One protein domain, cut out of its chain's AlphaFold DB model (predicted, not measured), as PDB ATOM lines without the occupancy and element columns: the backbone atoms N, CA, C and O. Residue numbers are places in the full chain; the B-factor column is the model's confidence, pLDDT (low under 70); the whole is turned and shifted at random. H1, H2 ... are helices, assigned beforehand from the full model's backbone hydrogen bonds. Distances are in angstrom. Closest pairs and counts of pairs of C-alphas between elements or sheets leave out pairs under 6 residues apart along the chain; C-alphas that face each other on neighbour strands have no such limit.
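This is residues 12 to 179 of the 213 residues of an uncharacterized protein of Geodermatophilus aquaeductus (UniProt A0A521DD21). The domain is a narrow wedge of helices: the long helix H8 makes one long side, H1 and H2, nearly in line, make the other, and H4 crosses the wide end between H1 and H8. At the narrow end H2 meets the first part of H8; H3 folds back along H2 as a helical hairpin, while H6 and H7 run along H8 and H5 packs slantwise on its residues 160 to 168. The printed part has 168 residues with eight named helices, H1 to H8 along the chain, and no named strand: the class is all helix. It is only just loose, close to compact, with a radius of gyration of the C-alphas of 18.9 A, and elongated, spanning 60 by 37 by 25 A.

The hub is H8, residues 139 to 169, which touches five other helices. Its residues 139 to 149 touch H2, residues 25 to 41, closest at the C-alphas of Pro 36 and Ala 142, 4.6 A, at a tilt of 37 degrees, only just steep, opposite ways. H7, residues 123 to 130, forms a hairpin with H8 at a shallow tilt of 8 degrees, closest at the C-alphas of Pro 125 and Val 147, 6.5 A. H6, residues 115 to 120, touches H8 at a shallow tilt of 20 degrees, with the C-alphas of Gly 118 and Gln 154 closest, 6.1 A. H5, residues 101 to 113, touches H8 at a steep tilt of 53 degrees, opposite ways, with the C-alphas of Ala 108 and Ala 164 closest, 4.4 A. H4, residues 74 to 92, touches H8 with residues 90 to 91 alone, about perpendicular at 77 degrees, closest at the C-alphas of His 91 and Ala 163, 5.6 A. H4 also touches H1, residues 12 to 23, about perpendicular at 81 degrees, with the C-alphas of Ala 19 and Ala 84 closest, 5.7 A. H1 and H8 are apart. H3, residues 49 to 69, forms a hairpin with H2 at a shallow tilt of 7 degrees, closest at the C-alphas of Pro 27 and Ala 60, 5.2 A. In H1, H4, H5, H7 and H8 every O i to N i+4 pair is within hydrogen-bond range; in H2 it is 12 of 13, in H3 15 of 17 and in H6 1 of 2.

H8 measures 44.4 A from first to last C-alpha, from C-alpha 139 at (297.298, 222.932, 297.550) to C-alpha 169 at (284.579, 185.340, 317.453). H3 measures 30.4 A, H4 26.5 A and H2 23.6 A. H1 begins at C-alpha 12, at (311.825, 184.611, 311.907).

The two C-alphas farthest apart are those of Asp 135 and Trp 175, 60.3 A. The printed part has no cut, and no link is long. Mean pLDDT of the printed part is 83.8; residues 12 to 20 are under 70.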
ATOM      1  N   ASP A  12     311.368 183.555 311.008       59.25
ATOM      2  CA  ASP A  12     311.825 184.611 311.907       59.25
ATOM      3  C   ASP A  12     312.550 185.752 311.173       59.25
ATOM      4  O   ASP A  12     312.359 186.911 311.528       59.25
ATOM      5  N   VAL A  13     313.338 185.487 310.122       62.16
ATOM      6  CA  VAL A  13     314.118 186.558 309.463       62.16
ATOM      7  C   VAL A  13     313.212 187.497 308.665       62.16
ATOM      8  O   VAL A  13     313.368 188.719 308.737       62.16
ATOM      9  N   ASP A  14     312.220 186.952 307.959       66.81
ATOM     10  CA  ASP A  14     311.245 187.760 307.223       66.81
ATOM     11  C   ASP A  14     310.302 188.521 308.158       66.81
ATOM     12  O   ASP A  14     309.967 189.681 307.887       66.81
ATOM     13  N   VAL A  15     309.912 187.913 309.283       64.44
ATOM     14  CA  VAL A  15     309.109 188.571 310.321       64.44
ATOM     15  C   VAL A  15     309.893 189.715 310.960       64.44
ATOM     16  O   VAL A  15     309.357 190.815 311.059       64.44
ATOM     17  N   VAL A  16     311.171 189.524 311.300       62.88
ATOM     18  CA  VAL A  16     312.034 190.579 311.861       62.88
ATOM     19  C   VAL A  16     312.264 191.706 310.853       62.88
ATOM     20  O   VAL A  16     312.173 192.885 311.206       62.88
ATOM     21  N   ARG A  17     312.500 191.388 309.575       69.56
ATOM     22  CA  ARG A  17     312.687 192.405 308.528       69.56
ATOM     23  C   ARG A  17     311.412 193.217 308.290       69.56
ATOM     24  O   ARG A  17     311.486 194.441 308.160       69.56
ATOM     25  N   ARG A  18     310.244 192.566 308.255       69.44
ATOM     26  CA  ARG A  18     308.945 193.255 308.160       69.44
ATOM     27  C   ARG A  18     308.642 194.062 309.414       69.44
ATOM     28  O   ARG A  18     308.197 195.194 309.273       69.44
ATOM     29  N   ALA A  19     308.946 193.542 310.602       66.50
ATOM     30  CA  ALA A  19     308.786 194.255 311.865       66.50
ATOM     31  C   ALA A  19     309.612 195.551 311.873       66.50
ATOM     32  O   ALA A  19     309.062 196.624 312.118       66.50
ATOM     33  N   ARG A  20     310.893 195.485 311.476       69.75
ATOM     34  CA  ARG A  20     311.761 196.669 311.344       69.75
ATOM     35  C   ARG A  20     311.210 197.687 310.350       69.75
ATOM     36  O   ARG A  20     311.160 198.868 310.667       69.75
ATOM     37  N   ARG A  21     310.740 197.250 309.174       74.31
ATOM     38  CA  ARG A  21     310.102 198.159 308.201       74.31
ATOM     39  C   ARG A  21     308.812 198.773 308.740       74.31
ATOM     40  O   ARG A  21     308.583 199.962 308.556       74.31
ATOM     41  N   SER A  22     307.992 197.981 309.429       73.19
ATOM     42  CA  SER A  22     306.730 198.450 310.002       73.19
ATOM     43  C   SER A  22     306.930 199.485 311.112       73.19
ATOM     44  O   SER A  22     306.081 200.349 311.303       73.19
ATOM     45  N   ALA A  23     308.081 199.461 311.787       72.25
ATOM     46  CA  ALA A  23     308.406 200.398 312.853       72.25
ATOM     47  C   ALA A  23     308.597 201.846 312.347       72.25
ATOM     48  O   ALA A  23     308.357 202.790 313.093       72.25
ATOM     49  N   PHE A  24     308.937 202.030 311.064       80.88
ATOM     50  CA  PHE A  24     309.026 203.348 310.418       80.88
ATOM     51  C   PHE A  24     307.706 203.825 309.800       80.88
ATOM     52  O   PHE A  24     307.644 204.945 309.294       80.88
ATOM     53  N   LEU A  25     306.636 203.023 309.858       81.75
ATOM     54  CA  LEU A  25     305.335 203.435 309.326       81.75
ATOM     55  C   LEU A  25     304.780 204.645 310.072       81.75
ATOM     56  O   LEU A  25     304.217 205.524 309.437       81.75
ATOM     57  N   LEU A  26     304.953 204.718 311.395       74.69
ATOM     58  CA  LEU A  26     304.442 205.842 312.177       74.69
ATOM     59  C   LEU A  26     305.135 207.169 311.793       74.69
ATOM     60  O   LEU A  26     304.414 208.089 311.414       74.69
ATOM     61  N   PRO A  27     306.481 207.275 311.773       79.75
ATOM     62  CA  PRO A  27     307.169 208.452 311.231       79.75
ATOM     63  C   PRO A  27     306.768 208.788 309.791       79.75
ATOM     64  O   PRO A  27     306.545 209.951 309.462       79.75
ATOM     65  N   ALA A  28     306.636 207.774 308.929       85.00
ATOM     66  CA  ALA A  28     306.240 207.978 307.539       85.00
ATOM     67  C   ALA A  28     304.811 208.531 307.417       85.00
ATOM     68  O   ALA A  28     304.569 209.395 306.583       85.00
ATOM     69  N   VAL A  29     303.876 208.082 308.258       83.81
ATOM     70  CA  VAL A  29     302.507 208.618 308.322       83.81
ATOM     71  C   VAL A  29     302.506 210.045 308.872       83.81
ATOM     72  O   VAL A  29     301.810 210.896 308.323       83.81
ATOM     73  N   VAL A  30     303.308 210.330 309.906       83.69
ATOM     74  CA  VAL A  30     303.463 211.687 310.461       83.69
ATOM     75  C   VAL A  30     303.929 212.654 309.378       83.69
ATOM     76  O   VAL A  30     303.306 213.691 309.184       83.69
ATOM     77  N   LEU A  31     304.977 212.308 308.628       86.56
ATOM     78  CA  LEU A  31     305.479 213.157 307.547       86.56
ATOM     79  C   LEU A  31     304.515 213.203 306.357       86.56
ATOM     80  O   LEU A  31     304.187 214.280 305.865       86.56
ATOM     81  N   GLY A  32     304.021 212.043 305.924       85.00
ATOM     82  CA  GLY A  32     303.156 211.897 304.756       85.00
ATOM     83  C   GLY A  32     301.786 212.560 304.900       85.00
ATOM     84  O   GLY A  32     301.183 212.895 303.888       85.00
ATOM     85  N   LEU A  33     301.301 212.783 306.124       86.69
ATOM     86  CA  LEU A  33     300.070 213.541 306.385       86.69
ATOM     87  C   LEU A  33     300.345 214.946 306.937       86.69
ATOM     88  O   LEU A  33     299.573 215.866 306.667       86.69
ATOM     89  N   GLY A  34     301.435 215.132 307.680       83.62
ATOM     90  CA  GLY A  34     301.814 216.413 308.272       83.62
ATOM     91  C   GLY A  34     302.295 217.428 307.240       83.62
ATOM     92  O   GLY A  34     301.855 218.572 307.278       83.62
ATOM     93  N   VAL A  35     303.128 217.016 306.277       88.44
ATOM     94  CA  VAL A  35     303.629 217.916 305.222       88.44
ATOM     95  C   VAL A  35     302.490 218.419 304.325       88.44
ATOM     96  O   VAL A  35     302.359 219.631 304.175       88.44
ATOM     97  N   PRO A  36     301.600 217.566 303.782       86.69
ATOM     98  CA  PRO A  36     300.456 218.056 303.019       86.69
ATOM     99  C   PRO A  36     299.524 218.952 303.835       86.69
ATOM    100  O   PRO A  36     299.032 219.949 303.316       86.69
ATOM    101  N   ARG A  37     299.317 218.653 305.125       86.94
ATOM    102  CA  ARG A  37     298.563 219.538 306.022       86.94
ATOM    103  C   ARG A  37     299.196 220.931 306.104       86.94
ATOM    104  O   ARG A  37     298.464 221.915 306.017       86.94
ATOM    105  N   MET A  38     300.520 221.018 306.249       87.81
ATOM    106  CA  MET A  38     301.240 222.297 306.254       87.81
ATOM    107  C   MET A  38     301.054 223.064 304.955       87.81
ATOM    108  O   MET A  38     300.804 224.260 304.986       87.81
ATOM    109  N   VAL A  39     301.143 222.378 303.816       87.56
ATOM    110  CA  VAL A  39     300.943 223.010 302.506       87.56
ATOM    111  C   VAL A  39     299.516 223.550 302.379       87.56
ATOM    112  O   VAL A  39     299.336 224.677 301.930       87.56
ATOM    113  N   LEU A  40     298.518 222.785 302.836       85.75
ATOM    114  CA  LEU A  40     297.104 223.160 302.756       85.75
ATOM    115  C   LEU A  40     296.719 224.295 303.703       85.75
ATOM    116  O   LEU A  40     295.993 225.189 303.305       85.75
ATOM    117  N   THR A  41     297.156 224.253 304.958       86.12
ATOM    118  CA  THR A  41     296.637 225.155 306.008       86.12
ATOM    119  C   THR A  41     297.679 226.162 306.491       86.12
ATOM    120  O   THR A  41     297.346 227.228 306.985       86.12
ATOM    121  N   GLY A  42     298.972 225.881 306.309       83.62
ATOM    122  CA  GLY A  42     300.067 226.645 306.928       83.62
ATOM    123  C   GLY A  42     300.197 226.397 308.425       83.62
ATOM    124  O   GLY A  42     300.949 227.103 309.093       83.62
ATOM    125  N   GLU A  43     299.459 225.408 308.935       82.81
ATOM    126  CA  GLU A  43     299.281 225.170 310.355       82.81
ATOM    127  C   GLU A  43     299.511 223.711 310.744       82.81
ATOM    128  O   GLU A  43     299.039 222.760 310.105       82.81
ATOM    129  N   TYR A  44     300.129 223.523 311.906       74.94
ATOM    130  CA  TYR A  44     300.254 222.219 312.543       74.94
ATOM    131  C   TYR A  44     300.039 222.340 314.043       74.94
ATOM    132  O   TYR A  44     300.717 223.111 314.715       74.94
ATOM    133  N   ALA A  45     299.076 221.578 314.570       71.50
ATOM    134  CA  ALA A  45     298.698 221.600 315.986       71.50
ATOM    135  C   ALA A  45     298.367 223.008 316.544       71.50
ATOM    136  O   ALA A  45     298.612 223.274 317.715       71.50
ATOM    137  N   GLY A  46     297.807 223.897 315.711       73.62
ATOM    138  CA  GLY A  46     297.459 225.273 316.092       73.62
ATOM    139  C   GLY A  46     298.630 226.262 316.071       73.62
ATOM    140  O   GLY A  46     298.467 227.394 316.510       73.62
ATOM    141  N   LEU A  47     299.799 225.841 315.579       76.19
ATOM    142  CA  LEU A  47     300.969 226.693 315.368       76.19
ATOM    143  C   LEU A  47     301.129 227.022 313.884       76.19
ATOM    144  O   LEU A  47     300.830 226.181 313.032       76.19
ATOM    145  N   HIS A  48     301.682 228.201 313.598       84.56
ATOM    146  CA  HIS A  48     301.904 228.735 312.249       84.56
ATOM    147  C   HIS A  48     303.397 228.880 311.931       84.56
ATOM    148  O   HIS A  48     304.237 228.974 312.831       84.56
ATOM    149  N   GLY A  49     303.725 228.930 310.638       82.44
ATOM    150  CA  GLY A  49     305.065 229.277 310.150       82.44
ATOM    151  C   GLY A  49     306.170 228.324 310.628       82.44
ATOM    152  O   GLY A  49     305.982 227.108 310.692       82.44
ATOM    153  N   ASP A  50     307.335 228.871 310.974       84.62
ATOM    154  CA  ASP A  50     308.528 228.092 311.346       84.62
ATOM    155  C   ASP A  50     308.330 227.252 312.619       84.62
ATOM    156  O   ASP A  50     308.876 226.151 312.751       84.62
ATOM    157  N   LEU A  51     307.499 227.728 313.552       77.12
ATOM    158  CA  LEU A  51     307.145 226.983 314.764       77.12
ATOM    159  C   LEU A  51     306.356 225.714 314.435       77.12
ATOM    160  O   LEU A  51     306.590 224.654 315.014       77.12
ATOM    161  N   ALA A  52     305.461 225.791 313.454       79.19
ATOM    162  CA  ALA A  52     304.734 224.626 312.984       79.19
ATOM    163  C   ALA A  52     305.718 223.584 312.409       79.19
ATOM    164  O   ALA A  52     305.648 222.396 312.747       79.19
ATOM    165  N   TRP A  53     306.657 224.021 311.561       84.56
ATOM    166  CA  TRP A  53     307.648 223.144 310.924       84.56
ATOM    167  C   TRP A  53     308.592 222.494 311.926       84.56
ATOM    168  O   TRP A  53     308.821 221.285 311.859       84.56
ATOM    169  N   THR A  54     309.099 223.265 312.886       79.06
ATOM    170  CA  THR A  54     309.958 222.740 313.954       79.06
ATOM    171  C   THR A  54     309.229 221.699 314.794       79.06
ATOM    172  O   THR A  54     309.812 220.654 315.083       79.06
ATOM    173  N   VAL A  55     307.945 221.894 315.113       76.81
ATOM    174  CA  VAL A  55     307.152 220.883 315.827       76.81
ATOM    175  C   VAL A  55     306.932 219.634 314.976       76.81
ATOM    176  O   VAL A  55     307.142 218.528 315.474       76.81
ATOM    177  N   LEU A  56     306.572 219.768 313.697       80.38
ATOM    178  CA  LEU A  56     306.402 218.618 312.801       80.38
ATOM    179  C   LEU A  56     307.692 217.792 312.690       80.38
ATOM    180  O   LEU A  56     307.658 216.571 312.859       80.38
ATOM    181  N   VAL A  57     308.831 218.452 312.457       83.44
ATOM    182  CA  VAL A  57     310.149 217.802 312.395       83.44
ATOM    183  C   VAL A  57     310.475 217.141 313.729       83.44
ATOM    184  O   VAL A  57     310.871 215.979 313.748       83.44
ATOM    185  N   THR A  58     310.246 217.830 314.848       77.44
ATOM    186  CA  THR A  58     310.494 217.287 316.190       77.44
ATOM    187  C   THR A  58     309.668 216.029 316.444       77.44
ATOM    188  O   THR A  58     310.212 215.018 316.882       77.44
ATOM    189  N   VAL A  59     308.373 216.031 316.114       77.50
ATOM    190  CA  VAL A  59     307.502 214.852 316.259       77.50
ATOM    191  C   VAL A  59     307.952 213.717 315.333       77.50
ATOM    192  O   VAL A  59     307.999 212.560 315.757       77.50
ATOM    193  N   ALA A  60     308.330 214.020 314.090       81.94
ATOM    194  CA  ALA A  60     308.859 213.025 313.158       81.94
ATOM    195  C   ALA A  60     310.168 212.400 313.672       81.94
ATOM    196  O   ALA A  60     310.321 211.179 313.641       81.94
ATOM    197  N   VAL A  61     311.078 213.210 314.219       79.19
ATOM    198  CA  VAL A  61     312.328 212.743 314.835       79.19
ATOM    199  C   VAL A  61     312.028 211.897 316.066       79.19
ATOM    200  O   VAL A  61     312.481 210.760 316.130       79.19
ATOM    201  N   LEU A  62     311.215 212.378 317.011       75.00
ATOM    202  CA  LEU A  62     310.873 211.637 318.231       75.00
ATOM    203  C   LEU A  62     310.214 210.286 317.923       75.00
ATOM    204  O   LEU A  62     310.544 209.275 318.545       75.00
ATOM    205  N   THR A  63     309.321 210.240 316.935       77.50
ATOM    206  CA  THR A  63     308.701 208.978 316.504       77.50
ATOM    207  C   THR A  63     309.683 208.058 315.777       77.50
ATOM    208  O   THR A  63     309.533 206.841 315.869       77.50
ATOM    209  N   ALA A  64     310.702 208.596 315.098       83.06
ATOM    210  CA  ALA A  64     311.761 207.824 314.448       83.06
ATOM    211  C   ALA A  64     312.863 207.362 315.419       83.06
ATOM    212  O   ALA A  64     313.508 206.345 315.175       83.06
ATOM    213  N   VAL A  65     313.054 208.042 316.551       80.75
ATOM    214  CA  VAL A  65     314.049 207.665 317.566       80.75
ATOM    215  C   VAL A  65     313.765 206.270 318.120       80.75
ATOM    216  O   VAL A  65     314.682 205.467 318.246       80.75
ATOM    217  N   VAL A  66     312.503 205.930 318.394       74.00
ATOM    218  CA  VAL A  66     312.137 204.608 318.935       74.00
ATOM    219  C   VAL A  66     312.578 203.445 318.028       74.00
ATOM    220  O   VAL A  66     313.274 202.556 318.525       74.00
ATOM    221  N   PRO A  67     312.244 203.404 316.720       74.38
ATOM    222  CA  PRO A  67     312.735 202.350 315.833       74.38
ATOM    223  C   PRO A  67     314.250 202.400 315.600       74.38
ATOM    224  O   PRO A  67     314.852 201.348 315.388       74.38
ATOM    225  N   LEU A  68     314.881 203.578 315.674       82.56
ATOM    226  CA  LEU A  68     316.338 203.721 315.553       82.56
ATOM    227  C   LEU A  68     317.095 203.200 316.786       82.56
ATOM    228  O   LEU A  68     318.176 202.635 316.641       82.56
ATOM    229  N   LEU A  69     316.519 203.340 317.983       78.31
ATOM    230  CA  LEU A  69     317.069 202.817 319.237       78.31
ATOM    231  C   LEU A  69     316.723 201.343 319.477       78.31
ATOM    232  O   LEU A  69     317.389 200.680 320.269       78.31
ATOM    233  N   ALA A  70     315.709 200.808 318.791       74.50
ATOM    234  CA  ALA A  70     315.305 199.410 318.911       74.50
ATOM    235  C   ALA A  70     316.458 198.387 318.772       74.50
ATOM    236  O   ALA A  70     316.512 197.495 319.616       74.50
ATOM    237  N   PRO A  71     317.399 198.485 317.803       74.44
ATOM    238  CA  PRO A  71     318.533 197.556 317.715       74.44
ATOM    239  C   PRO A  71     319.574 197.733 318.831       74.44
ATOM    240  O   PRO A  71     320.379 196.835 319.050       74.44
ATOM    241  N   LEU A  72     319.583 198.876 319.521       81.38
ATOM    242  CA  LEU A  72     320.529 199.171 320.603       81.38
ATOM    243  C   LEU A  72     319.991 198.735 321.972       81.38
ATOM    244  O   LEU A  72     320.762 198.527 322.905       81.38
ATOM    245  N   VAL A  73     318.669 198.591 322.098       81.88
ATOM    246  CA  VAL A  73     317.992 198.259 323.353       81.88
ATOM    247  C   VAL A  73     317.297 196.896 323.217       81.88
ATOM    248  O   VAL A  73     316.190 196.824 322.674       81.88
ATOM    249  N   PRO A  74     317.862 195.810 323.782       77.62
ATOM    250  CA  PRO A  74     317.326 194.450 323.637       77.62
ATOM    251  C   PRO A  74     315.865 194.306 324.085       77.62
ATOM    252  O   PRO A  74     315.104 193.503 323.548       77.62
ATOM    253  N   ALA A  75     315.447 195.102 325.073       80.50
ATOM    254  CA  ALA A  75     314.066 195.126 325.539       80.50
ATOM    255  C   ALA A  75     313.089 195.669 324.477       80.50
ATOM    256  O   ALA A  75     311.967 195.170 324.376       80.50
ATOM    257  N   LEU A  76     313.497 196.664 323.682       74.62
ATOM    258  CA  LEU A  76     312.675 197.221 322.604       74.62
ATOM    259  C   LEU A  76     312.583 196.255 321.427       74.62
ATOM    260  O   LEU A  76     311.491 196.063 320.898       74.62
ATOM    261  N   GLU A  77     313.686 195.596 321.067       78.00
ATOM    262  CA  GLU A  77     313.683 194.583 320.010       78.00
ATOM    263  C   GLU A  77     312.743 193.417 320.348       78.00
ATOM    264  O   GLU A  77     311.897 193.052 319.530       78.00
ATOM    265  N   ARG A  78     312.799 192.900 321.585       80.50
ATOM    266  CA  ARG A  78     311.870 191.855 322.057       80.50
ATOM    267  C   ARG A  78     310.415 192.317 322.006       80.50
ATOM    268  O   ARG A  78     309.562 191.594 321.502       80.50
ATOM    269  N   ARG A  79     310.123 193.539 322.469       80.56
ATOM    270  CA  ARG A  79     308.763 194.108 322.413       80.56
ATOM    271  C   ARG A  79     308.261 194.275 320.978       80.56
ATOM    272  O   ARG A  79     307.096 193.987 320.713       80.56
ATOM    273  N   ALA A  80     309.115 194.718 320.059       77.38
ATOM    274  CA  ALA A  80     308.768 194.860 318.648       77.38
ATOM    275  C   ALA A  80     308.512 193.497 317.987       77.38
ATOM    276  O   ALA A  80     307.557 193.358 317.223       77.38
ATOM    277  N   ALA A  81     309.316 192.481 318.316       81.25
ATOM    278  CA  ALA A  81     309.122 191.115 317.842       81.25
ATOM    279  C   ALA A  81     307.810 190.506 318.366       81.25
ATOM    280  O   ALA A  81     307.039 189.955 317.581       81.25
ATOM    281  N   ASP A  82     307.510 190.669 319.659       85.19
ATOM    282  CA  ASP A  82     306.242 190.236 320.258       85.19
ATOM    283  C   ASP A  82     305.044 190.915 319.578       85.19
ATOM    284  O   ASP A  82     304.083 190.248 319.193       85.19
ATOM    285  N   ALA A  83     305.109 192.236 319.378       83.44
ATOM    286  CA  ALA A  83     304.058 192.993 318.703       83.44
ATOM    287  C   ALA A  83     303.863 192.538 317.248       83.44
ATOM    288  O   ALA A  83     302.728 192.392 316.793       83.44
ATOM    289  N   ALA A  84     304.954 192.262 316.527       84.06
ATOM    290  CA  ALA A  84     304.898 191.743 315.166       84.06
ATOM    291  C   ALA A  84     304.281 190.338 315.113       84.06
ATOM    292  O   ALA A  84     303.438 190.083 314.255       84.06
ATOM    293  N   ARG A  85     304.639 189.444 316.046       85.38
ATOM    294  CA  ARG A  85     304.053 188.096 316.151       85.38
ATOM    295  C   ARG A  85     302.560 188.153 316.444       85.38
ATOM    296  O   ARG A  85     301.798 187.469 315.772       85.38
ATOM    297  N   VAL A  86     302.131 189.016 317.367       88.50
ATOM    298  CA  VAL A  86     300.703 189.254 317.634       88.50
ATOM    299  C   VAL A  86     300.001 189.803 316.390       88.50
ATOM    300  O   VAL A  86     298.944 189.309 316.013       88.50
ATOM    301  N   HIS A  87     300.587 190.788 315.706       86.19
ATOM    302  CA  HIS A  87     299.999 191.355 314.492       86.19
ATOM    303  C   HIS A  87     299.828 190.309 313.380       86.19
ATOM    304  O   HIS A  87     298.766 190.250 312.752       86.19
ATOM    305  N   VAL A  88     300.853 189.481 313.158       87.19
ATOM    306  CA  VAL A  88     300.818 188.372 312.198       87.19
ATOM    307  C   VAL A  88     299.770 187.346 312.610       87.19
ATOM    308  O   VAL A  88     298.962 186.978 311.768       87.19
ATOM    309  N   ALA A  89     299.722 186.946 313.882       88.81
ATOM    310  CA  ALA A  89     298.731 186.002 314.395       88.81
ATOM    311  C   ALA A  89     297.293 186.484 314.172       88.81
ATOM    312  O   ALA A  89     296.470 185.732 313.660       88.81
ATOM    313  N   LEU A  90     297.004 187.761 314.446       89.19
ATOM    314  CA  LEU A  90     295.681 188.340 314.198       89.19
ATOM    315  C   LEU A  90     295.309 188.341 312.707       89.19
ATOM    316  O   LEU A  90     294.161 188.077 312.359       89.19
ATOM    317  N   HIS A  91     296.258 188.646 311.815       88.25
ATOM    318  CA  HIS A  91     295.987 188.730 310.374       88.25
ATOM    319  C   HIS A  91     295.909 187.363 309.696       88.25
ATOM    320  O   HIS A  91     295.015 187.140 308.879       88.25
ATOM    321  N   ALA A  92     296.855 186.481 310.015       89.12
ATOM    322  CA  ALA A  92     296.973 185.140 309.457       89.12
ATOM    323  C   ALA A  92     296.097 184.114 310.186       89.12
ATOM    324  O   ALA A  92     295.974 182.992 309.711       89.12
ATOM    325  N   HIS A  93     295.482 184.502 311.307       89.31
ATOM    326  CA  HIS A  93     294.656 183.636 312.139       89.31
ATOM    327  C   HIS A  93     295.408 182.388 312.628       89.31
ATOM    328  O   HIS A  93     294.925 181.261 312.556       89.31
ATOM    329  N   THR A  94     296.635 182.597 313.098       90.56
ATOM    330  CA  THR A  94     297.522 181.542 313.600       90.56
ATOM    331  C   THR A  94     297.763 181.705 315.096       90.56
ATOM    332  O   THR A  94     297.693 182.812 315.625       90.56
ATOM    333  N   ASP A  95     298.054 180.608 315.797       88.94
ATOM    334  CA  ASP A  95     298.369 180.655 317.227       88.94
ATOM    335  C   ASP A  95     299.741 181.332 317.458       88.94
ATOM    336  O   ASP A  95     300.755 180.829 316.964       88.94
ATOM    337  N   PRO A  96     299.817 182.459 318.199       86.56
ATOM    338  CA  PRO A  96     301.074 183.154 318.479       86.56
ATOM    339  C   PRO A  96     301.939 182.449 319.537       86.56
ATOM    340  O   PRO A  96     303.064 182.885 319.787       86.56
ATOM    341  N   GLY A  97     301.424 181.395 320.180       88.06
ATOM    342  CA  GLY A  97     302.085 180.668 321.260       88.06
ATOM    343  C   GLY A  97     301.573 181.059 322.652       88.06
ATOM    344  O   GLY A  97     300.972 182.124 322.836       88.06
ATOM    345  N   PRO A  98     301.814 180.210 323.669       87.06
ATOM    346  CA  PRO A  98     301.118 180.272 324.955       87.06
ATOM    347  C   PRO A  98     301.289 181.606 325.694       87.06
ATOM    348  O   PRO A  98     300.333 182.092 326.286       87.06
ATOM    349  N   TRP A  99     302.460 182.245 325.604       87.25
ATOM    350  CA  TRP A  99     302.747 183.510 326.294       87.25
ATOM    351  C   TRP A  99     302.220 184.769 325.574       87.25
ATOM    352  O   TRP A  99     302.265 185.860 326.142       87.25
ATOM    353  N   LEU A 100     301.741 184.655 324.326       89.12
ATOM    354  CA  LEU A 100     301.217 185.784 323.538       89.12
ATOM    355  C   LEU A 100     299.707 185.720 323.295       89.12
ATOM    356  O   LEU A 100     299.141 186.730 322.879       89.12
ATOM    357  N   ARG A 101     299.049 184.585 323.563       89.94
ATOM    358  CA  ARG A 101     297.596 184.410 323.367       89.94
ATOM    359  C   ARG A 101     296.780 185.482 324.087       89.94
ATOM    360  O   ARG A 101     295.992 186.170 323.449       89.94
ATOM    361  N   GLU A 102     297.048 185.704 325.374       88.88
ATOM    362  CA  GLU A 102     296.345 186.723 326.165       88.88
ATOM    363  C   GLU A 102     296.558 188.136 325.597       88.88
ATOM    364  O   GLU A 102     295.619 188.922 325.464       88.88
ATOM    365  N   ARG A 103     297.791 188.454 325.179       88.06
ATOM    366  CA  ARG A 103     298.100 189.742 324.541       88.06
ATOM    367  C   ARG A 103     297.370 189.909 323.210       88.06
ATOM    368  O   ARG A 103     296.916 191.014 322.918       88.06
ATOM    369  N   ALA A 104     297.253 188.847 322.414       90.19
ATOM    370  CA  ALA A 104     296.496 188.861 321.166       90.19
ATOM    371  C   ALA A 104     294.996 189.069 321.422       90.19
ATOM    372  O   ALA A 104     294.387 189.903 320.755       90.19
ATOM    373  N   ASP A 105     294.429 188.416 322.439       90.75
ATOM    374  CA  ASP A 105     293.023 188.576 322.825       90.75
ATOM    375  C   ASP A 105     292.716 190.010 323.284       90.75
ATOM    376  O   ASP A 105     291.716 190.603 322.865       90.75
ATOM    377  N   LEU A 106     293.590 190.600 324.107       88.56
ATOM    378  CA  LEU A 106     293.464 191.992 324.553       88.56
ATOM    379  C   LEU A 106     293.633 192.977 323.389       88.56
ATOM    380  O   LEU A 106     292.882 193.950 323.285       88.56
ATOM    381  N   ALA A 107     294.589 192.728 322.488       88.88
ATOM    382  CA  ALA A 107     294.796 193.556 321.303       88.88
ATOM    383  C   ALA A 107     293.588 193.503 320.354       88.88
ATOM    384  O   ALA A 107     293.121 194.554 319.909       88.88
ATOM    385  N   ALA A 108     293.046 192.311 320.091       90.38
ATOM    386  CA  ALA A 108     291.872 192.122 319.248       90.38
ATOM    387  C   ALA A 108     290.648 192.840 319.833       90.38
ATOM    388  O   ALA A 108     290.000 193.629 319.143       90.38
ATOM    389  N   ARG A 109     290.379 192.666 321.132       88.19
ATOM    390  CA  ARG A 109     289.291 193.380 321.815       88.19
ATOM    391  C   ARG A 109     289.450 194.889 321.766       88.19
ATOM    392  O   ARG A 109     288.487 195.595 321.463       88.19
ATOM    393  N   ARG A 110     290.659 195.396 322.014       86.31
ATOM    394  CA  ARG A 110     290.945 196.832 321.944       86.31
ATOM    395  C   ARG A 110     290.689 197.384 320.540       86.31
ATOM    396  O   ARG A 110     290.050 198.425 320.421       86.31
ATOM    397  N   LEU A 111     291.134 196.685 319.494       88.31
ATOM    398  CA  LEU A 111     290.895 197.073 318.100       88.31
ATOM    399  C   LEU A 111     289.405 197.070 317.750       88.31
ATOM    400  O   LEU A 111     288.919 198.033 317.160       88.31
ATOM    401  N   VAL A 112     288.661 196.039 318.165       88.50
ATOM    402  CA  VAL A 112     287.207 195.988 317.968       88.50
ATOM    403  C   VAL A 112     286.538 197.151 318.691       88.50
ATOM    404  O   VAL A 112     285.760 197.869 318.080       88.50
ATOM    405  N   ARG A 113     286.868 197.433 319.953       84.31
ATOM    406  CA  ARG A 113     286.260 198.568 320.669       84.31
ATOM    407  C   ARG A 113     286.596 199.920 320.063       84.31
ATOM    408  O   ARG A 113     285.753 200.808 320.099       84.31
ATOM    409  N   LEU A 114     287.782 200.066 319.479       84.19
ATOM    410  CA  LEU A 114     288.205 201.271 318.770       84.19
ATOM    411  C   LEU A 114     287.699 201.333 317.320       84.19
ATOM    412  O   LEU A 114     288.047 202.270 316.604       84.19
ATOM    413  N   HIS A 115     286.806 200.430 316.884       84.38
ATOM    414  CA  HIS A 115     286.251 200.453 315.523       84.38
ATOM    415  C   HIS A 115     285.623 201.811 315.151       84.38
ATOM    416  O   HIS A 115     285.519 202.158 313.973       84.38
ATOM    417  N   TRP A 116     285.139 202.572 316.141       80.75
ATOM    418  CA  TRP A 116     284.490 203.869 315.937       80.75
ATOM    419  C   TRP A 116     285.485 204.958 315.533       80.75
ATOM    420  O   TRP A 116     285.081 205.880 314.830       80.75
ATOM    421  N   VAL A 117     286.768 204.826 315.892       79.62
ATOM    422  CA  VAL A 117     287.831 205.744 315.454       79.62
ATOM    423  C   VAL A 117     287.896 205.756 313.929       79.62
ATOM    424  O   VAL A 117     287.913 206.821 313.321       79.62
ATOM    425  N   GLY A 118     287.777 204.581 313.299       78.81
ATOM    426  CA  GLY A 118     287.644 204.471 311.848       78.81
ATOM    427  C   GLY A 118     286.431 205.231 311.292       78.81
ATOM    428  O   GLY A 118     286.500 205.806 310.214       78.81
ATOM    429  N   ARG A 119     285.306 205.313 312.012       81.56
ATOM    430  CA  ARG A 119     284.139 206.087 311.535       81.56
ATOM    431  C   ARG A 119     284.363 207.596 311.581       81.56
ATOM    432  O   ARG A 119     283.816 208.291 310.736       81.56
ATOM    433  N   LEU A 120     285.146 208.089 312.540       81.25
ATOM    434  CA  LEU A 120     285.503 209.510 312.631       81.25
ATOM    435  C   LEU A 120     286.688 209.894 311.753       81.25
ATOM    436  O   LEU A 120     286.891 211.069 311.471       81.25
ATOM    437  N   MET A 121     287.467 208.916 311.307       81.88
ATOM    438  CA  MET A 121     288.650 209.147 310.498       81.88
ATOM    439  C   MET A 121     288.449 210.047 309.260       81.88
ATOM    440  O   MET A 121     289.345 210.849 309.009       81.88
ATOM    441  N   PRO A 122     287.322 210.005 308.508       84.25
ATOM    442  CA  PRO A 122     287.090 210.937 307.398       84.25
ATOM    443  C   PRO A 122     286.784 212.379 307.830       84.25
ATOM    444  O   PRO A 122     286.888 213.277 307.004       84.25
ATOM    445  N   VAL A 123     286.448 212.642 309.097       84.56
ATOM    446  CA  VAL A 123     286.169 214.009 309.573       84.56
ATOM    447  C   VAL A 123     287.420 214.879 309.477       84.56
ATOM    448  O   VAL A 123     287.343 216.013 309.019       84.56
ATOM    449  N   LEU A 124     288.587 214.343 309.851       82.56
ATOM    450  CA  LEU A 124     289.831 215.112 309.851       82.56
ATOM    451  C   LEU A 124     290.235 215.640 308.460       82.56
ATOM    452  O   LEU A 124     290.499 216.837 308.357       82.56
ATOM    453  N   PRO A 125     290.273 214.823 307.384       84.56
ATOM    454  CA  PRO A 125     290.585 215.330 306.054       84.56
ATOM    455  C   PRO A 125     289.509 216.288 305.535       84.56
ATOM    456  O   PRO A 125     289.861 217.247 304.866       84.56
ATOM    457  N   ILE A 126     288.227 216.104 305.877       85.19
ATOM    458  CA  ILE A 126     287.172 217.060 305.492       85.19
ATOM    459  C   ILE A 126     287.430 218.428 306.131       85.19
ATOM    460  O   ILE A 126     287.450 219.431 305.426       85.19
ATOM    461  N   VAL A 127     287.689 218.470 307.441       84.25
ATOM    462  CA  VAL A 127     288.006 219.718 308.155       84.25
ATOM    463  C   VAL A 127     289.246 220.388 307.562       84.25
ATOM    464  O   VAL A 127     289.240 221.594 307.346       84.25
ATOM    465  N   LEU A 128     290.282 219.609 307.237       85.38
ATOM    466  CA  LEU A 128     291.492 220.119 306.589       85.38
ATOM    467  C   LEU A 128     291.220 220.750 305.223       85.38
ATOM    468  O   LEU A 128     291.784 221.794 304.926       85.38
ATOM    469  N   LEU A 129     290.377 220.127 304.399       88.50
ATOM    470  CA  LEU A 129     290.034 220.642 303.071       88.50
ATOM    471  C   LEU A 129     289.162 221.900 303.145       88.50
ATOM    472  O   LEU A 129     289.282 222.772 302.291       88.50
ATOM    473  N   VAL A 130     288.309 222.008 304.169       88.50
ATOM    474  CA  VAL A 130     287.516 223.220 304.438       88.50
ATOM    475  C   VAL A 130     288.406 224.375 304.901       88.50
ATOM    476  O   VAL A 130     288.153 225.516 304.537       88.50
ATOM    477  N   GLN A 131     289.452 224.086 305.678       86.25
ATOM    478  CA  GLN A 131     290.428 225.075 306.155       86.25
ATOM    479  C   GLN A 131     291.558 225.351 305.152       86.25
ATOM    480  O   GLN A 131     292.466 226.120 305.461       86.25
ATOM    481  N   ALA A 132     291.560 224.687 303.995       88.50
ATOM    482  CA  ALA A 132     292.660 224.789 303.053       88.50
ATOM    483  C   ALA A 132     292.692 226.166 302.377       88.50
ATOM    484  O   ALA A 132     291.685 226.663 301.877       88.50
ATOM    485  N   ASP A 133     293.889 226.735 302.322       89.56
ATOM    486  CA  ASP A 133     294.232 227.900 301.524       89.56
ATOM    487  C   ASP A 133     294.524 227.434 300.090       89.56
ATOM    488  O   ASP A 133     295.631 226.997 299.752       89.56
ATOM    489  N   TRP A 134     293.479 227.441 299.263       91.12
ATOM    490  CA  TRP A 134     293.521 226.928 297.891       91.12
ATOM    491  C   TRP A 134     294.351 227.790 296.938       91.12
ATOM    492  O   TRP A 134     294.733 227.303 295.873       91.12
ATOM    493  N   ASP A 135     294.683 229.019 297.336       90.75
ATOM    494  CA  ASP A 135     295.494 229.937 296.537       90.75
ATOM    495  C   ASP A 135     296.992 229.595 296.606       90.75
ATOM    496  O   ASP A 135     297.802 230.108 295.828       90.75
ATOM    497  N   ARG A 136     297.396 228.685 297.506       84.56
ATOM    498  CA  ARG A 136     298.800 228.294 297.654       84.56
ATOM    499  C   ARG A 136     299.285 227.356 296.552       84.56
ATOM    500  O   ARG A 136     298.617 226.370 296.213       84.56
ATOM    501  N   PRO A 137     300.526 227.558 296.068       86.69
ATOM    502  CA  PRO A 137     301.141 226.623 295.142       86.69
ATOM    503  C   PRO A 137     301.282 225.253 295.813       86.69
ATOM    504  O   PRO A 137     301.928 225.104 296.849       86.69
ATOM    505  N   GLY A 138     300.665 224.235 295.213       88.62
ATOM    506  CA  GLY A 138     300.705 222.864 295.721       88.62
ATOM    507  C   GLY A 138     299.521 222.447 296.601       88.62
ATOM    508  O   GLY A 138     299.502 221.296 297.039       88.62
ATOM    509  N   ALA A 139     298.508 223.299 296.806       89.25
ATOM    510  CA  ALA A 139     297.298 222.932 297.550       89.25
ATOM    511  C   ALA A 139     296.585 221.710 296.936       89.25
ATOM    512  O   ALA A 139     296.325 220.725 297.625       89.25
ATOM    513  N   THR A 140     296.358 221.697 295.619       91.31
ATOM    514  CA  THR A 140     295.703 220.574 294.923       91.31
ATOM    515  C   THR A 140     296.437 219.233 295.079       91.31
ATOM    516  O   THR A 140     295.810 218.270 295.527       91.31
ATOM    517  N   PRO A 141     297.746 219.104 294.766       91.31
ATOM    518  CA  PRO A 141     298.447 217.841 294.986       91.31
ATOM    519  C   PRO A 141     298.516 217.463 296.474       91.31
ATOM    520  O   PRO A 141     298.388 216.283 296.795       91.31
ATOM    521  N   ALA A 142     298.632 218.428 297.395       89.00
ATOM    522  CA  ALA A 142     298.584 218.150 298.830       89.00
ATOM    523  C   ALA A 142     297.221 217.584 299.263       89.00
ATOM    524  O   ALA A 142     297.177 216.582 299.977       89.00
ATOM    525  N   ALA A 143     296.112 218.150 298.778       90.31
ATOM    526  CA  ALA A 143     294.761 217.646 299.019       90.31
ATOM    527  C   ALA A 143     294.606 216.197 298.539       90.31
ATOM    528  O   ALA A 143     294.096 215.355 299.279       90.31
ATOM    529  N   VAL A 144     295.109 215.878 297.341       91.69
ATOM    530  CA  VAL A 144     295.094 214.507 296.805       91.69
ATOM    531  C   VAL A 144     295.871 213.552 297.713       91.69
ATOM    532  O   VAL A 144     295.359 212.481 298.043       91.69
ATOM    533  N   VAL A 145     297.068 213.937 298.169       91.88
ATOM    534  CA  VAL A 145     297.877 213.114 299.084       91.88
ATOM    535  C   VAL A 145     297.172 212.916 300.428       91.88
ATOM    536  O   VAL A 145     297.144 211.792 300.927       91.88
ATOM    537  N   VAL A 146     296.551 213.958 300.995       89.00
ATOM    538  CA  VAL A 146     295.760 213.844 302.233       89.00
ATOM    539  C   VAL A 146     294.606 212.867 302.034       89.00
ATOM    540  O   VAL A 146     294.491 211.900 302.786       89.00
ATOM    541  N   VAL A 147     293.772 213.066 301.013       91.19
ATOM    542  CA  VAL A 147     292.604 212.210 300.763       91.19
ATOM    543  C   VAL A 147     293.032 210.759 300.539       91.19
ATOM    544  O   VAL A 147     292.489 209.856 301.176       91.19
ATOM    545  N   ALA A 148     294.042 210.526 299.698       90.81
ATOM    546  CA  ALA A 148     294.568 209.190 299.435       90.81
ATOM    547  C   ALA A 148     295.172 208.547 300.695       90.81
ATOM    548  O   ALA A 148     294.903 207.379 300.983       90.81
ATOM    549  N   GLY A 149     295.940 209.307 301.478       88.81
ATOM    550  CA  GLY A 149     296.554 208.848 302.722       88.81
ATOM    551  C   GLY A 149     295.518 208.453 303.775       88.81
ATOM    552  O   GLY A 149     295.602 207.364 304.348       88.81
ATOM    553  N   TYR A 150     294.487 209.278 303.980       88.75
ATOM    554  CA  TYR A 150     293.379 208.956 304.883       88.75
ATOM    555  C   TYR A 150     292.543 207.778 304.371       88.75
ATOM    556  O   TYR A 150     292.181 206.910 305.164       88.75
ATOM    557  N   ALA A 151     292.280 207.674 303.067       90.25
ATOM    558  CA  ALA A 151     291.581 206.523 302.494       90.25
ATOM    559  C   ALA A 151     292.371 205.214 302.684       90.25
ATOM    560  O   ALA A 151     291.799 204.185 303.063       90.25
ATOM    561  N   ALA A 152     293.691 205.251 302.483       89.81
ATOM    562  CA  ALA A 152     294.573 204.110 302.706       89.81
ATOM    563  C   ALA A 152     294.601 203.698 304.184       89.81
ATOM    564  O   ALA A 152     294.407 202.519 304.498       89.81
ATOM    565  N   LEU A 153     294.767 204.659 305.096       87.62
ATOM    566  CA  LEU A 153     294.782 204.408 306.535       87.62
ATOM    567  C   LEU A 153     293.414 203.891 307.030       87.62
ATOM    568  O   LEU A 153     293.364 202.975 307.850       87.62
ATOM    569  N   GLN A 154     292.309 204.361 306.447       89.38
ATOM    570  CA  GLN A 154     290.957 203.892 306.748       89.38
ATOM    571  C   GLN A 154     290.744 202.453 306.267       89.38
ATOM    572  O   GLN A 154     290.206 201.610 306.991       89.38
ATOM    573  N   SER A 155     291.191 202.142 305.047       91.25
ATOM    574  CA  SER A 155     291.160 200.786 304.491       91.25
ATOM    575  C   SER A 155     291.986 199.818 305.340       91.25
ATOM    576  O   SER A 155     291.538 198.707 305.636       91.25
ATOM    577  N   TRP A 156     293.175 200.243 305.766       90.25
ATOM    578  CA  TRP A 156     294.039 199.481 306.661       90.25
ATOM    579  C   TRP A 156     293.371 199.244 308.020       90.25
ATOM    580  O   TRP A 156     293.243 198.093 308.435       90.25
ATOM    581  N   HIS A 157     292.841 200.289 308.662       89.31
ATOM    582  CA  HIS A 157     292.140 200.184 309.943       89.31
ATOM    583  C   HIS A 157     290.924 199.249 309.860       89.31
ATOM    584  O   HIS A 157     290.712 198.406 310.736       89.31
ATOM    585  N   ARG A 158     290.143 199.327 308.773       90.44
ATOM    586  CA  ARG A 158     289.014 198.416 308.527       90.44
ATOM    587  C   ARG A 158     289.476 196.963 308.433       90.44
ATOM    588  O   ARG A 158     288.870 196.103 309.067       90.44
ATOM    589  N   ARG A 159     290.549 196.682 307.685       91.00
ATOM    590  CA  ARG A 159     291.119 195.326 307.576       91.00
ATOM    591  C   ARG A 159     291.567 194.789 308.935       91.00
ATOM    592  O   ARG A 159     291.238 193.652 309.264       91.00
ATOM    593  N   GLN A 160     292.226 195.617 309.745       89.94
ATOM    594  CA  GLN A 160     292.630 195.236 311.100       89.94
ATOM    595  C   GLN A 160     291.440 194.960 312.013       89.94
ATOM    596  O   GLN A 160     291.432 193.965 312.729       89.94
ATOM    597  N   THR A 161     290.415 195.809 311.954       90.88
ATOM    598  CA  THR A 161     289.195 195.644 312.753       90.88
ATOM    599  C   THR A 161     288.475 194.345 312.386       90.88
ATOM    600  O   THR A 161     288.022 193.629 313.271       90.88
ATOM    601  N   LEU A 162     288.407 193.996 311.095       92.44
ATOM    602  CA  LEU A 162     287.817 192.733 310.636       92.44
ATOM    603  C   LEU A 162     288.646 191.511 311.055       92.44
ATOM    604  O   LEU A 162     288.083 190.485 311.419       92.44
ATOM    605  N   ALA A 163     289.978 191.597 311.011       91.38
ATOM    606  CA  ALA A 163     290.855 190.543 311.520       91.38
ATOM    607  C   ALA A 163     290.670 190.336 313.032       91.38
ATOM    608  O   ALA A 163     290.486 189.210 313.485       91.38
ATOM    609  N   ALA A 164     290.607 191.429 313.791       91.69
ATOM    610  CA  ALA A 164     290.347 191.404 315.222       91.69
ATOM    611  C   ALA A 164     288.947 190.865 315.559       91.69
ATOM    612  O   ALA A 164     288.809 190.066 316.476       91.69
ATOM    613  N   ALA A 165     287.913 191.246 314.803       92.31
ATOM    614  CA  ALA A 165     286.559 190.733 314.995       92.31
ATOM    615  C   ALA A 165     286.482 189.219 314.755       92.31
ATOM    616  O   ALA A 165     285.868 188.511 315.547       92.31
ATOM    617  N   ARG A 166     287.159 188.720 313.709       92.88
ATOM    618  CA  ARG A 166     287.288 187.276 313.454       92.88
ATOM    619  C   ARG A 166     287.987 186.563 314.610       92.88
ATOM    620  O   ARG A 166     287.490 185.547 315.060       92.88
ATOM    621  N   TRP A 167     289.077 187.130 315.125       92.94
ATOM    622  CA  TRP A 167     289.800 186.576 316.273       92.94
ATOM    623  C   TRP A 167     288.959 186.520 317.554       92.94
ATOM    624  O   TRP A 167     289.043 185.564 318.310       92.94
ATOM    625  N   VAL A 168     288.159 187.554 317.823       90.88
ATOM    626  CA  VAL A 168     287.284 187.582 319.007       90.88
ATOM    627  C   VAL A 168     286.157 186.553 318.894       90.88
ATOM    628  O   VAL A 168     285.763 185.991 319.910       90.88
ATOM    629  N   ALA A 169     285.633 186.325 317.688       90.88
ATOM    630  CA  ALA A 169     284.579 185.340 317.453       90.88
ATOM    631  C   ALA A 169     285.096 183.894 317.509       90.88
ATOM    632  O   ALA A 169     284.400 183.024 318.022       90.88
ATOM    633  N   ASP A 170     286.300 183.660 316.991       91.25
ATOM    634  CA  ASP A 170     286.939 182.347 316.917       91.25
ATOM    635  C   ASP A 170     288.445 182.507 317.190       91.25
ATOM    636  O   ASP A 170     289.209 182.857 316.291       91.25
ATOM    637  N   PRO A 171     288.908 182.402 318.445       88.38
ATOM    638  CA  PRO A 171     290.315 182.605 318.760       88.38
ATOM    639  C   PRO A 171     291.149 181.384 318.356       88.38
ATOM    640  O   PRO A 171     290.916 180.275 318.829       88.38
ATOM    641  N   ALA A 172     292.209 181.596 317.571       87.75
ATOM    642  CA  ALA A 172     293.113 180.510 317.202       87.75
ATOM    643  C   ALA A 172     293.833 179.908 318.430       87.75
ATOM    644  O   ALA A 172     294.262 180.620 319.355       87.75
ATOM    645  N   GLY A 173     294.014 178.585 318.399       85.44
ATOM    646  CA  GLY A 173     294.656 177.798 319.453       85.44
ATOM    647  C   GLY A 173     293.660 176.973 320.281       85.44
ATOM    648  O   GLY A 173     292.496 176.852 319.915       85.44
ATOM    649  N   PRO A 174     294.111 176.356 321.386       86.94
ATOM    650  CA  PRO A 174     293.234 175.589 322.265       86.94
ATOM    651  C   PRO A 174     292.187 176.487 322.934       86.94
ATOM    652  O   PRO A 174     292.443 177.673 323.184       86.94
ATOM    653  N   TRP A 175     291.041 175.886 323.268       83.19
ATOM    654  CA  TRP A 175     289.976 176.523 324.040       83.19
ATOM    655  C   TRP A 175     290.531 177.152 325.317       83.19
ATOM    656  O   TRP A 175     291.312 176.537 326.045       83.19
ATOM    657  N   ARG A 176     290.135 178.400 325.566       83.25
ATOM    658  CA  ARG A 176     290.557 179.189 326.720       83.25
ATOM    659  C   ARG A 176     289.447 180.135 327.138       83.25
ATOM    660  O   ARG A 176     288.697 180.620 326.290       83.25
ATOM    661  N   ASP A 177     289.391 180.424 328.431       82.00
ATOM    662  CA  ASP A 177     288.507 181.460 328.941       82.00
ATOM    663  C   ASP A 177     288.935 182.824 328.408       82.00
ATOM    664  O   ASP A 177     290.125 183.121 328.242       82.00
ATOM    665  N   ALA A 178     287.950 183.675 328.139       75.62
ATOM    666  CA  ALA A 178     288.229 185.041 327.747       75.62
ATOM    667  C   ALA A 178     288.937 185.765 328.913       75.62
ATOM    668  O   ALA A 178     288.391 185.780 330.019       75.62
ATOM    669  N   PRO A 179     290.092 186.433 328.689       79.44
ATOM    670  CA  PRO A 179     290.708 187.270 329.714       79.44
ATOM    671  C   PRO A 179     289.704 188.259 330.335       79.44
ATOM    672  O   PRO A 179     288.800 188.721 329.622       79.44
TER     673      PRO A 179